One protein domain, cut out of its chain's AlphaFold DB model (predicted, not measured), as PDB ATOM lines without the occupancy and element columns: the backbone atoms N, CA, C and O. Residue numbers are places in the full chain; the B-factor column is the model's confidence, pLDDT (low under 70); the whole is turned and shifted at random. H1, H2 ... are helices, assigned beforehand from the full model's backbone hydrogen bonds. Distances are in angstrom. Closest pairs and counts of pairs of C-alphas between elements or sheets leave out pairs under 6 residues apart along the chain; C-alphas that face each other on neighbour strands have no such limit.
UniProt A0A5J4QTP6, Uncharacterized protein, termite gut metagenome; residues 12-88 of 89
ATOM      1  N   LYS A  12     331.654 299.017 434.464       95.62
ATOM      2  CA  LYS A  12     330.491 299.421 433.670       95.62
ATOM      3  C   LYS A  12     329.623 300.408 434.449       95.62
ATOM      4  O   LYS A  12     329.282 301.446 433.902       95.62
ATOM      5  N   ASP A  13     329.355 300.141 435.725       94.50
ATOM      6  CA  ASP A  13     328.576 301.043 436.581       94.50
ATOM      7  C   ASP A  13     329.261 302.410 436.712       94.50
ATOM      8  O   ASP A  13     328.615 303.453 436.630       94.50
ATOM      9  N   ILE A  14     330.592 302.404 436.866       94.94
ATOM     10  CA  ILE A  14     331.393 303.633 436.916       94.94
ATOM     11  C   ILE A  14     331.275 304.409 435.610       94.94
ATOM     12  O   ILE A  14     331.055 305.617 435.620       94.94
ATOM     13  N   TYR A  15     331.435 303.711 434.486       96.12
ATOM     14  CA  TYR A  15     331.335 304.316 433.169       96.12
ATOM     15  C   TYR A  15     329.952 304.932 432.947       96.12
ATOM     16  O   TYR A  15     329.864 306.088 432.543       96.12
ATOM     17  N   ASP A  16     328.885 304.204 433.276       97.38
ATOM     18  CA  ASP A  16     327.508 304.662 433.107       97.38
ATOM     19  C   ASP A  16     327.221 305.911 433.966       97.38
ATOM     20  O   ASP A  16     326.559 306.845 433.510       97.38
ATOM     21  N   ASP A  17     327.740 305.979 435.196       97.12
ATOM     22  CA  ASP A  17     327.622 307.175 436.036       97.12
ATOM     23  C   ASP A  17     328.399 308.374 435.469       97.12
ATOM     24  O   ASP A  17     327.863 309.484 435.397       97.12
ATOM     25  N   LEU A  18     329.654 308.172 435.058       96.88
ATOM     26  CA  LEU A  18     330.481 309.235 434.482       96.88
ATOM     27  C   LEU A  18     329.904 309.740 433.153       96.88
ATOM     28  O   LEU A  18     329.962 310.939 432.871       96.88
ATOM     29  N   ASP A  19     329.289 308.860 432.362       98.19
ATOM     30  CA  ASP A  19     328.602 309.234 431.131       98.19
ATOM     31  C   ASP A  19     327.376 310.115 431.409       98.19
ATOM     32  O   ASP A  19     327.165 311.116 430.722       98.19
ATOM     33  N   ARG A  20     326.618 309.838 432.480       98.19
ATOM     34  CA  ARG A  20     325.517 310.713 432.926       98.19
ATOM     35  C   ARG A  20     326.015 312.108 433.302       98.19
ATOM     36  O   ARG A  20     325.401 313.089 432.882       98.19
ATOM     37  N   ILE A  21     327.127 312.211 434.036       98.12
ATOM     38  CA  ILE A  21     327.752 313.505 434.368       98.12
ATOM     39  C   ILE A  21     328.183 314.228 433.084       98.12
ATOM     40  O   ILE A  21     327.896 315.414 432.911       98.12
ATOM     41  N   ARG A  22     328.831 313.518 432.150       98.19
ATOM     42  CA  ARG A  22     329.278 314.064 430.859       98.19
ATOM     43  C   ARG A  22     328.110 314.617 430.042       98.19
ATOM     44  O   ARG A  22     328.191 315.740 429.547       98.19
ATOM     45  N   LEU A  23     327.027 313.851 429.910       97.25
ATOM     46  CA  LEU A  23     325.821 314.273 429.200       97.25
ATOM     47  C   LEU A  23     325.173 315.485 429.873       97.25
ATOM     48  O   LEU A  23     324.809 316.433 429.184       97.25
ATOM     49  N   PHE A  24     325.088 315.504 431.203       96.81
ATOM     50  CA  PHE A  24     324.568 316.658 431.934       96.81
ATOM     51  C   PHE A  24     325.409 317.919 431.702       96.81
ATOM     52  O   PHE A  24     324.860 318.980 431.414       96.81
ATOM     53  N   ARG A  25     326.743 317.802 431.730       97.06
ATOM     54  CA  ARG A  25     327.647 318.914 431.402       97.06
ATOM     55  C   ARG A  25     327.406 319.447 429.992       97.06
ATOM     56  O   ARG A  25     327.464 320.656 429.793       97.06
ATOM     57  N   ASN A  26     327.135 318.578 429.016       97.62
ATOM     58  CA  ASN A  26     326.828 319.018 427.653       97.62
ATOM     59  C   ASN A  26     325.570 319.892 427.616       97.62
ATOM     60  O   ASN A  26     325.584 320.928 426.964       97.62
ATOM     61  N   ARG A  27     324.528 319.540 428.375       95.62
ATOM     62  CA  ARG A  27     323.312 320.365 428.487       95.62
ATOM     63  C   ARG A  27     323.618 321.765 429.027       95.62
ATOM     64  O   ARG A  27     323.130 322.745 428.477       95.62
ATOM     65  N   ILE A  28     324.484 321.862 430.045       95.12
ATOM     66  CA  ILE A  28     324.969 323.151 430.578       95.12
ATOM     67  C   ILE A  28     325.683 323.951 429.481       95.12
ATOM     68  O   ILE A  28     325.394 325.128 429.292       95.12
ATOM     69  N   ALA A  29     326.594 323.311 428.740       96.88
ATOM     70  CA  ALA A  29     327.345 323.954 427.660       96.88
ATOM     71  C   ALA A  29     326.453 324.408 426.491       96.88
ATOM     72  O   ALA A  29     326.781 325.371 425.804       96.88
ATOM     73  N   HIS A  30     325.322 323.736 426.280       96.62
ATOM     74  CA  HIS A  30     324.302 324.118 425.306       96.62
ATOM     75  C   HIS A  30     323.253 325.092 425.863       96.62
ATOM     76  O   HIS A  30     322.282 325.387 425.171       96.62
ATOM     77  N   HIS A  31     323.437 325.609 427.084       93.88
ATOM     78  CA  HIS A  31     322.499 326.515 427.756       93.88
ATOM     79  C   HIS A  31     321.065 325.964 427.851       93.88
ATOM     80  O   HIS A  31     320.091 326.715 427.829       93.88
ATOM     81  N   GLU A  32     320.918 324.643 427.968       93.25
ATOM     82  CA  GLU A  32     319.611 324.022 428.145       93.25
ATOM     83  C   GLU A  32     319.037 324.300 429.538       93.25
ATOM     84  O   GLU A  32     319.753 324.311 430.543       93.25
ATOM     85  N   ALA A  33     317.712 324.419 429.625       92.31
ATOM     86  CA  ALA A  33     317.032 324.491 430.911       92.31
ATOM     87  C   ALA A  33     317.121 323.144 431.657       92.31
ATOM     88  O   ALA A  33     316.812 322.082 431.107       92.31
ATOM     89  N   LEU A  34     317.529 323.184 432.929       93.44
ATOM     90  CA  LEU A  34     317.812 321.982 433.730       93.44
ATOM     91  C   LEU A  34     316.683 321.600 434.694       93.44
ATOM     92  O   LEU A  34     316.619 320.448 435.111       93.44
ATOM     93  N   CYS A  35     315.807 322.548 435.035       92.50
ATOM     94  CA  CYS A  35     314.758 322.397 436.044       92.50
ATOM     95  C   CYS A  35     313.389 321.996 435.480       92.50
ATOM     96  O   CYS A  35     312.409 322.040 436.217       92.50
ATOM     97  N   PHE A  36     313.310 321.604 434.206       91.50
ATOM     98  CA  PHE A  36     312.071 321.147 433.578       91.50
ATOM     99  C   PHE A  36     312.224 319.741 432.999       91.50
ATOM    100  O   PHE A  36     313.271 319.381 432.453       91.50
ATOM    101  N   ASN A  37     311.161 318.944 433.086       88.31
ATOM    102  CA  ASN A  37     311.071 317.670 432.380       88.31
ATOM    103  C   ASN A  37     310.616 317.860 430.919       88.31
ATOM    104  O   ASN A  37     310.306 318.964 430.472       88.31
ATOM    105  N   ARG A  38     310.540 316.757 430.160       86.94
ATOM    106  CA  ARG A  38     310.121 316.769 428.744       86.94
ATOM    107  C   ARG A  38     308.698 317.289 428.516       86.94
ATOM    108  O   ARG A  38     308.381 317.689 427.405       86.94
ATOM    109  N   SER A  39     307.854 317.272 429.544       90.38
ATOM    110  CA  SER A  39     306.489 317.805 429.508       90.38
ATOM    111  C   SER A  39     306.416 319.272 429.951       90.38
ATOM    112  O   SER A  39     305.317 319.792 430.114       90.38
ATOM    113  N   GLY A  40     307.557 319.930 430.186       88.56
ATOM    114  CA  GLY A  40     307.634 321.325 430.621       88.56
ATOM    115  C   GLY A  40     307.273 321.559 432.089       88.56
ATOM    116  O   GLY A  40     307.156 322.707 432.504       88.56
ATOM    117  N   ARG A  41     307.099 320.500 432.892       90.94
ATOM    118  CA  ARG A  41     306.847 320.636 434.336       90.94
ATOM    119  C   ARG A  41     308.156 320.804 435.088       90.94
ATOM    120  O   ARG A  41     309.164 320.228 434.672       90.94
ATOM    121  N   ILE A  42     308.115 321.548 436.193       92.31
ATOM    122  CA  ILE A  42     309.247 321.664 437.116       92.31
ATOM    123  C   ILE A  42     309.660 320.253 437.547       92.31
ATOM    124  O   ILE A  42     308.812 319.430 437.866       92.31
ATOM    125  N   TYR A  43     310.952 319.956 437.452       91.75
ATOM    126  CA  TYR A  43     311.525 318.675 437.840       91.75
ATOM    127  C   TYR A  43     313.032 318.826 438.047       91.75
ATOM    128  O   TYR A  43     313.784 319.026 437.089       91.75
ATOM    129  N   VAL A  44     313.491 318.709 439.293       94.44
ATOM    130  CA  VAL A  44     314.913 318.888 439.656       94.44
ATOM    131  C   VAL A  44     315.566 317.648 440.257       94.44
ATOM    132  O   VAL A  44     316.762 317.655 440.537       94.44
ATOM    133  N   ASP A  45     314.840 316.540 440.385       92.75
ATOM    134  CA  ASP A  45     315.399 315.289 440.908       92.75
ATOM    135  C   ASP A  45     316.564 314.760 440.076       92.75
ATOM    136  O   ASP A  45     317.521 314.218 440.624       92.75
ATOM    137  N   TYR A  46     316.511 314.914 438.751       93.25
ATOM    138  CA  TYR A  46     317.636 314.525 437.907       93.25
ATOM    139  C   TYR A  46     318.873 315.391 438.176       93.25
ATOM    140  O   TYR A  46     319.977 314.858 438.239       93.25
ATOM    141  N   VAL A  47     318.694 316.696 438.405       95.31
ATOM    142  CA  VAL A  47     319.787 317.613 438.767       95.31
ATOM    143  C   VAL A  47     320.409 317.197 440.101       95.31
ATOM    144  O   VAL A  47     321.631 317.090 440.186       95.31
ATOM    145  N   GLN A  48     319.580 316.880 441.103       96.06
ATOM    146  CA  GLN A  48     320.049 316.377 442.397       96.06
ATOM    147  C   GLN A  48     320.877 315.099 442.234       96.06
ATOM    148  O   GLN A  48     322.004 315.042 442.711       96.06
ATOM    149  N   ARG A  49     320.378 314.107 441.484       96.50
ATOM    150  CA  ARG A  49     321.109 312.849 441.257       96.50
ATOM    151  C   ARG A  49     322.460 313.070 440.582       96.50
ATOM    152  O   ARG A  49     323.419 312.384 440.915       96.50
ATOM    153  N   ILE A  50     322.551 313.998 439.628       97.31
ATOM    154  CA  ILE A  50     323.835 314.321 438.996       97.31
ATOM    155  C   ILE A  50     324.787 314.975 439.999       97.31
ATOM    156  O   ILE A  50     325.959 314.607 440.034       97.31
ATOM    157  N   TYR A  51     324.302 315.901 440.828       95.75
ATOM    158  CA  TYR A  51     325.114 316.497 441.886       95.75
ATOM    159  C   TYR A  51     325.628 315.436 442.873       95.75
ATOM    160  O   TYR A  51     326.822 315.404 443.168       95.75
ATOM    161  N   ASP A  52     324.772 314.503 443.287       96.12
ATOM    162  CA  ASP A  52     325.149 313.399 444.174       96.12
ATOM    163  C   ASP A  52     326.213 312.492 443.532       96.12
ATOM    164  O   ASP A  52     327.148 312.057 444.206       96.12
ATOM    165  N   LEU A  53     326.127 312.241 442.218       97.06
ATOM    166  CA  LEU A  53     327.175 311.526 441.485       97.06
ATOM    167  C   LEU A  53     328.496 312.306 441.489       97.06
ATOM    168  O   LEU A  53     329.542 311.711 441.734       97.06
ATOM    169  N   VAL A  54     328.475 313.621 441.259       95.50
ATOM    170  CA  VAL A  54     329.689 314.454 441.317       95.50
ATOM    171  C   VAL A  54     330.343 314.361 442.698       95.50
ATOM    172  O   VAL A  54     331.539 314.083 442.781       95.50
ATOM    173  N   VAL A  55     329.560 314.503 443.771       94.88
ATOM    174  CA  VAL A  55     330.035 314.358 445.157       94.88
ATOM    175  C   VAL A  55     330.617 312.961 445.401       94.88
ATOM    176  O   VAL A  55     331.736 312.846 445.897       94.88
ATOM    177  N   LYS A  56     329.911 311.901 444.987       94.94
ATOM    178  CA  LYS A  56     330.377 310.507 445.082       94.94
ATOM    179  C   LYS A  56     331.739 310.316 444.413       94.94
ATOM    180  O   LYS A  56     332.608 309.656 444.977       94.94
ATOM    181  N   TYR A  57     331.946 310.864 443.213       95.25
ATOM    182  CA  TYR A  57     333.215 310.686 442.501       95.25
ATOM    183  C   TYR A  57     334.355 311.537 443.064       95.25
ATOM    184  O   TYR A  57     335.504 311.102 443.004       95.25
ATOM    185  N   ILE A  58     334.060 312.697 443.653       93.69
ATOM    186  CA  ILE A  58     335.032 313.482 444.426       93.69
ATOM    187  C   ILE A  58     335.509 312.692 445.649       93.69
ATOM    188  O   ILE A  58     336.718 312.536 445.833       93.69
ATOM    189  N   ASP A  59     334.581 312.116 446.413       93.38
ATOM    190  CA  ASP A  59     334.916 311.258 447.553       93.38
ATOM    191  C   ASP A  59     335.716 310.025 447.106       93.38
ATOM    192  O   ASP A  59     336.771 309.727 447.661       93.38
ATOM    193  N   PHE A  60     335.310 309.367 446.016       94.50
ATOM    194  CA  PHE A  60     336.051 308.237 445.448       94.50
ATOM    195  C   PHE A  60     337.491 308.582 445.061       94.50
ATOM    196  O   PHE A  60     338.348 307.695 445.108       94.50
ATOM    197  N   MET A  61     337.768 309.833 444.679       93.44
ATOM    198  CA  MET A  61     339.125 310.332 444.419       93.44
ATOM    199  C   MET A  61     339.944 310.561 445.697       93.44
ATOM    200  O   MET A  61     341.160 310.707 445.607       93.44
ATOM    201  N   GLY A  62     339.318 310.518 446.872       92.62
ATOM    202  CA  GLY A  62     339.964 310.659 448.172       92.62
ATOM    203  C   GLY A  62     339.905 312.067 448.760       92.62
ATOM    204  O   GLY A  62     340.488 312.276 449.821       92.62
ATOM    205  N   TYR A  63     339.214 313.006 448.111       90.94
ATOM    206  CA  TYR A  63     339.094 314.385 448.584       90.94
ATOM    207  C   TYR A  63     337.977 314.531 449.619       90.94
ATOM    208  O   TYR A  63     336.917 313.924 449.479       90.94
ATOM    209  N   GLU A  64     338.199 315.377 450.625       86.81
ATOM    210  CA  GLU A  64     337.142 315.814 451.536       86.81
ATOM    211  C   GLU A  64     336.263 316.859 450.848       86.81
ATOM    212  O   GLU A  64     336.679 317.984 450.564       86.81
ATOM    213  N   THR A  65     335.020 316.477 450.567       79.69
ATOM    214  CA  THR A  65     334.077 317.266 449.769       79.69
ATOM    215  C   THR A  65     333.793 318.645 450.382       79.69
ATOM    216  O   THR A  65     333.653 319.628 449.657       79.69
ATOM    217  N   ASN A  66     333.743 318.731 451.716       81.25
ATOM    218  CA  ASN A  66     333.491 319.984 452.437       81.25
ATOM    219  C   ASN A  66     334.654 320.976 452.318       81.25
ATOM    220  O   ASN A  66     334.420 322.176 452.213       81.25
ATOM    221  N   GLU A  67     335.894 320.482 452.316       84.94
ATOM    222  CA  GLU A  67     337.073 321.324 452.100       84.94
ATOM    223  C   GLU A  67     337.146 321.774 450.642       84.94
ATOM    224  O   GLU A  67     337.389 322.945 450.363       84.94
ATOM    225  N   LEU A  68     336.868 320.859 449.707       88.25
ATOM    226  CA  LEU A  68     336.930 321.155 448.279       88.25
ATOM    227  C   LEU A  68     335.908 322.218 447.853       88.25
ATOM    228  O   LEU A  68     336.209 323.051 447.001       88.25
ATOM    229  N   PHE A  69     334.707 322.191 448.434       87.75
ATOM    230  CA  PHE A  69     333.661 323.178 448.158       87.75
ATOM    231  C   PHE A  69     333.672 324.373 449.115       87.75
ATOM    232  O   PHE A  69     332.751 325.191 449.078       87.75
ATOM    233  N   TYR A  70     334.696 324.518 449.957       89.31
ATOM    234  CA  TYR A  70     334.786 325.669 450.841       89.31
ATOM    235  C   TYR A  70     334.815 326.977 450.034       89.31
ATOM    236  O   TYR A  70     335.645 327.167 449.147       89.31
ATOM    237  N   GLY A  71     333.882 327.884 450.332       87.19
ATOM    238  CA  GLY A  71     333.737 329.156 449.617       87.19
ATOM    239  C   GLY A  71     333.080 329.055 448.236       87.19
ATOM    240  O   GLY A  71     332.954 330.072 447.558       87.19
ATOM    241  N   VAL A  72     332.632 327.865 447.821       88.38
ATOM    242  CA  VAL A  72     331.882 327.653 446.578       88.38
ATOM    243  C   VAL A  72     330.403 327.480 446.909       88.38
ATOM    244  O   VAL A  72     330.025 326.637 447.722       88.38
ATOM    245  N   GLU A  73     329.542 328.265 446.262       87.56
ATOM    246  CA  GLU A  73     328.100 328.056 446.371       87.56
ATOM    247  C   GLU A  73     327.718 326.722 445.717       87.56
ATOM    248  O   GLU A  73     327.989 326.477 444.540       87.56
ATOM    249  N   THR A  74     327.082 325.846 446.494       90.56
ATOM    250  CA  THR A  74     326.590 324.559 445.997       90.56
ATOM    251  C   THR A  74     325.139 324.691 445.529       90.56
ATOM    252  O   THR A  74     324.371 325.481 446.084       90.56
ATOM    253  N   PRO A  75     324.697 323.890 444.545       92.06
ATOM    254  CA  PRO A  75     323.337 323.980 444.017       92.06
ATOM    255  C   PRO A  75     322.262 323.475 444.992       92.06
ATOM    256  O   PRO A  75     321.081 323.563 444.671       92.06
ATOM    257  N   VAL A  76     322.631 322.940 446.163       92.25
ATOM    258  CA  VAL A  76     321.720 322.253 447.095       92.25
ATOM    259  C   VAL A  76     320.557 323.150 447.523       92.25
ATOM    260  O   VAL A  76     319.398 322.745 447.445       92.25
ATOM    261  N   SER A  77     320.849 324.386 447.929       92.75
ATOM    262  CA  SER A  77     319.834 325.342 448.389       92.75
ATOM    263  C   SER A  77     318.901 325.771 447.248       92.75
ATOM    264  O   SER A  77     317.689 325.874 447.436       92.75
ATOM    265  N   THR A  78     319.447 325.953 446.046       93.88
ATOM    266  CA  THR A  78     318.689 326.260 444.828       93.88
ATOM    267  C   THR A  78     317.784 325.102 444.417       93.88
ATOM    268  O   THR A  78     316.611 325.323 444.125       93.88
ATOM    269  N   ILE A  79     318.282 323.861 444.443       94.94
ATOM    270  CA  ILE A  79     317.477 322.665 444.155       94.94
ATOM    271  C   ILE A  79     316.321 322.563 445.149       94.94
ATOM    272  O   ILE A  79     315.187 322.342 444.729       94.94
ATOM    273  N   TYR A  80     316.587 322.764 446.443       94.25
ATOM    274  CA  TYR A  80     315.558 322.723 447.481       94.25
ATOM    275  C   TYR A  80     314.441 323.741 447.222       94.25
ATOM    276  O   TYR A  80     313.278 323.360 447.143       94.25
ATOM    277  N   LYS A  81     314.796 325.005 446.965       94.19
ATOM    278  CA  LYS A  81     313.821 326.058 446.638       94.19
ATOM    279  C   LYS A  81     312.975 325.714 445.410       94.19
ATOM    280  O   LYS A  81     311.778 325.971 445.397       94.19
ATOM    281  N   ILE A  82     313.568 325.116 444.374       93.38
ATOM    282  CA  ILE A  82     312.812 324.712 443.178       93.38
ATOM    283  C   ILE A  82     311.840 323.564 443.492       93.38
ATOM    284  O   ILE A  82     310.728 323.561 442.967       93.38
ATOM    285  N   LYS A  83     312.211 322.620 444.367       91.94
ATOM    286  CA  LYS A  83     311.293 321.561 444.828       91.94
ATOM    287  C   LYS A  83     310.103 322.122 445.601       91.94
ATOM    288  O   LYS A  83     308.989 321.641 445.428       91.94
ATOM    289  N   GLU A  84     310.314 323.142 446.428       92.81
ATOM    290  CA  GLU A  84     309.214 323.817 447.131       92.81
ATOM    291  C   GLU A  84     308.240 324.488 446.154       92.81
ATOM    292  O   GLU A  84     307.030 324.423 446.354       92.81
ATOM    293  N   LEU A  85     308.752 325.070 445.063       90.00
ATOM    294  CA  LEU A  85     307.914 325.625 443.996       90.00
ATOM    295  C   LEU A  85     307.111 324.543 443.262       90.00
ATOM    296  O   LEU A  85     305.950 324.774 442.943       90.00
ATOM    297  N   GLU A  86     307.703 323.371 443.008       87.56
ATOM    298  CA  GLU A  86     306.999 322.219 442.421       87.56
ATOM    299  C   GLU A  86     305.836 321.752 443.307       87.56
ATOM    300  O   GLU A  86     304.766 321.453 442.793       87.56
ATOM    301  N   ALA A  87     306.020 321.732 444.632       85.19
ATOM    302  CA  ALA A  87     304.989 321.314 445.585       85.19
ATOM    303  C   ALA A  87     303.840 322.328 445.755       85.19
ATOM    304  O   ALA A  87     302.802 321.987 446.321       85.19
ATOM    305  N   ALA A  88     304.030 323.570 445.305       83.50
ATOM    306  CA  ALA A  88     303.060 324.652 445.434       83.50
ATOM    307  C   ALA A  88     302.119 324.804 444.219       83.50
ATOM    308  O   ALA A  88     301.240 325.668 444.256       83.50
TER     309      ALA A  88
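What this domain is: This is residues 12 to 88 of the 89 residues of an uncharacterized protein of termite gut metagenome (UniProt A0A5J4QTP6). Two long helices, H1 and H2, cross as a steep X with H2 in the middle, and H4 lies on the side of H2 away from H1. After H2 the backbone folds back through the very short H3, and H4 runs the opposite way to H2, with only residues 76 to 79 of H4 meeting residues 47 and 48 of H2. Residues 26 to 31, of which 26 to 29 belong to H1, stick out, and a long loop of residues 30 to 44 leads from H1 to H2. The printed part has 77 residues with four named helices, H1, H2, H3 and H4 in chain order, and no named strand; its class is all helix. It is only just compact, close to loose, with a radius of gyration of the C-alphas of 13.8 A and spans of 39 by 30 by 21 A.

Where its parts are: H1, the longest helix, holds residues 12 to 29 and measures 25.5 A from first to last C-alpha; C-alpha 12 is at (330.491, 299.421, 433.670). H2 holds residues 45 to 60 and measures 22.3 A, beginning with C-alpha 45 at (315.399, 315.289, 440.908). H4 holds residues 76 to 87 and measures 16.8 A, ending with C-alpha 87 at (304.989, 321.314, 445.585). H3 holds the four residues 65 to 68 and measures 5.0 A.

How they stand to each other: H1 touches H2, the hub, which touches three other helices. H1 touches H2 with residues 17 to 24 alone, and H2 touches H1 with residues 50 to 54 alone; the closest C-alphas of the two are those of Ile 21 and Ile 50, 6.1 A apart. H1 and H2 run opposite ways at a steep tilt of 58 degrees. H2 and H4 only just touch, and only at their ends, with 3 pairs of C-alphas within 8 A; the closest are those of Gln 48 and Ile 79, 7.0 A apart. They run opposite ways at a shallow tilt of 23 degrees. H2 and H3 only just touch, and only at the corner by their link, with 3 pairs of C-alphas within 8 A; the closest are those of Asp 59 and Thr 65, 6.5 A apart. H1 is apart from H3 and H4, and H3 is apart from H4. In H1, H2 and H4 every O i to N i+4 pair is within hydrogen-bond range; H3 is too short for such a pair.

The domain as a whole: The two C-alphas farthest apart are those of Gly 62 and Ala 88, 39.6 A. The printed part has no cut. The link from H1 to H2 is long, with 15 residues; that from H2 to H3 is tight, and that from H3 to H4 is short. The mean pLDDT of the printed part is 92.8, and no printed residue is under 70.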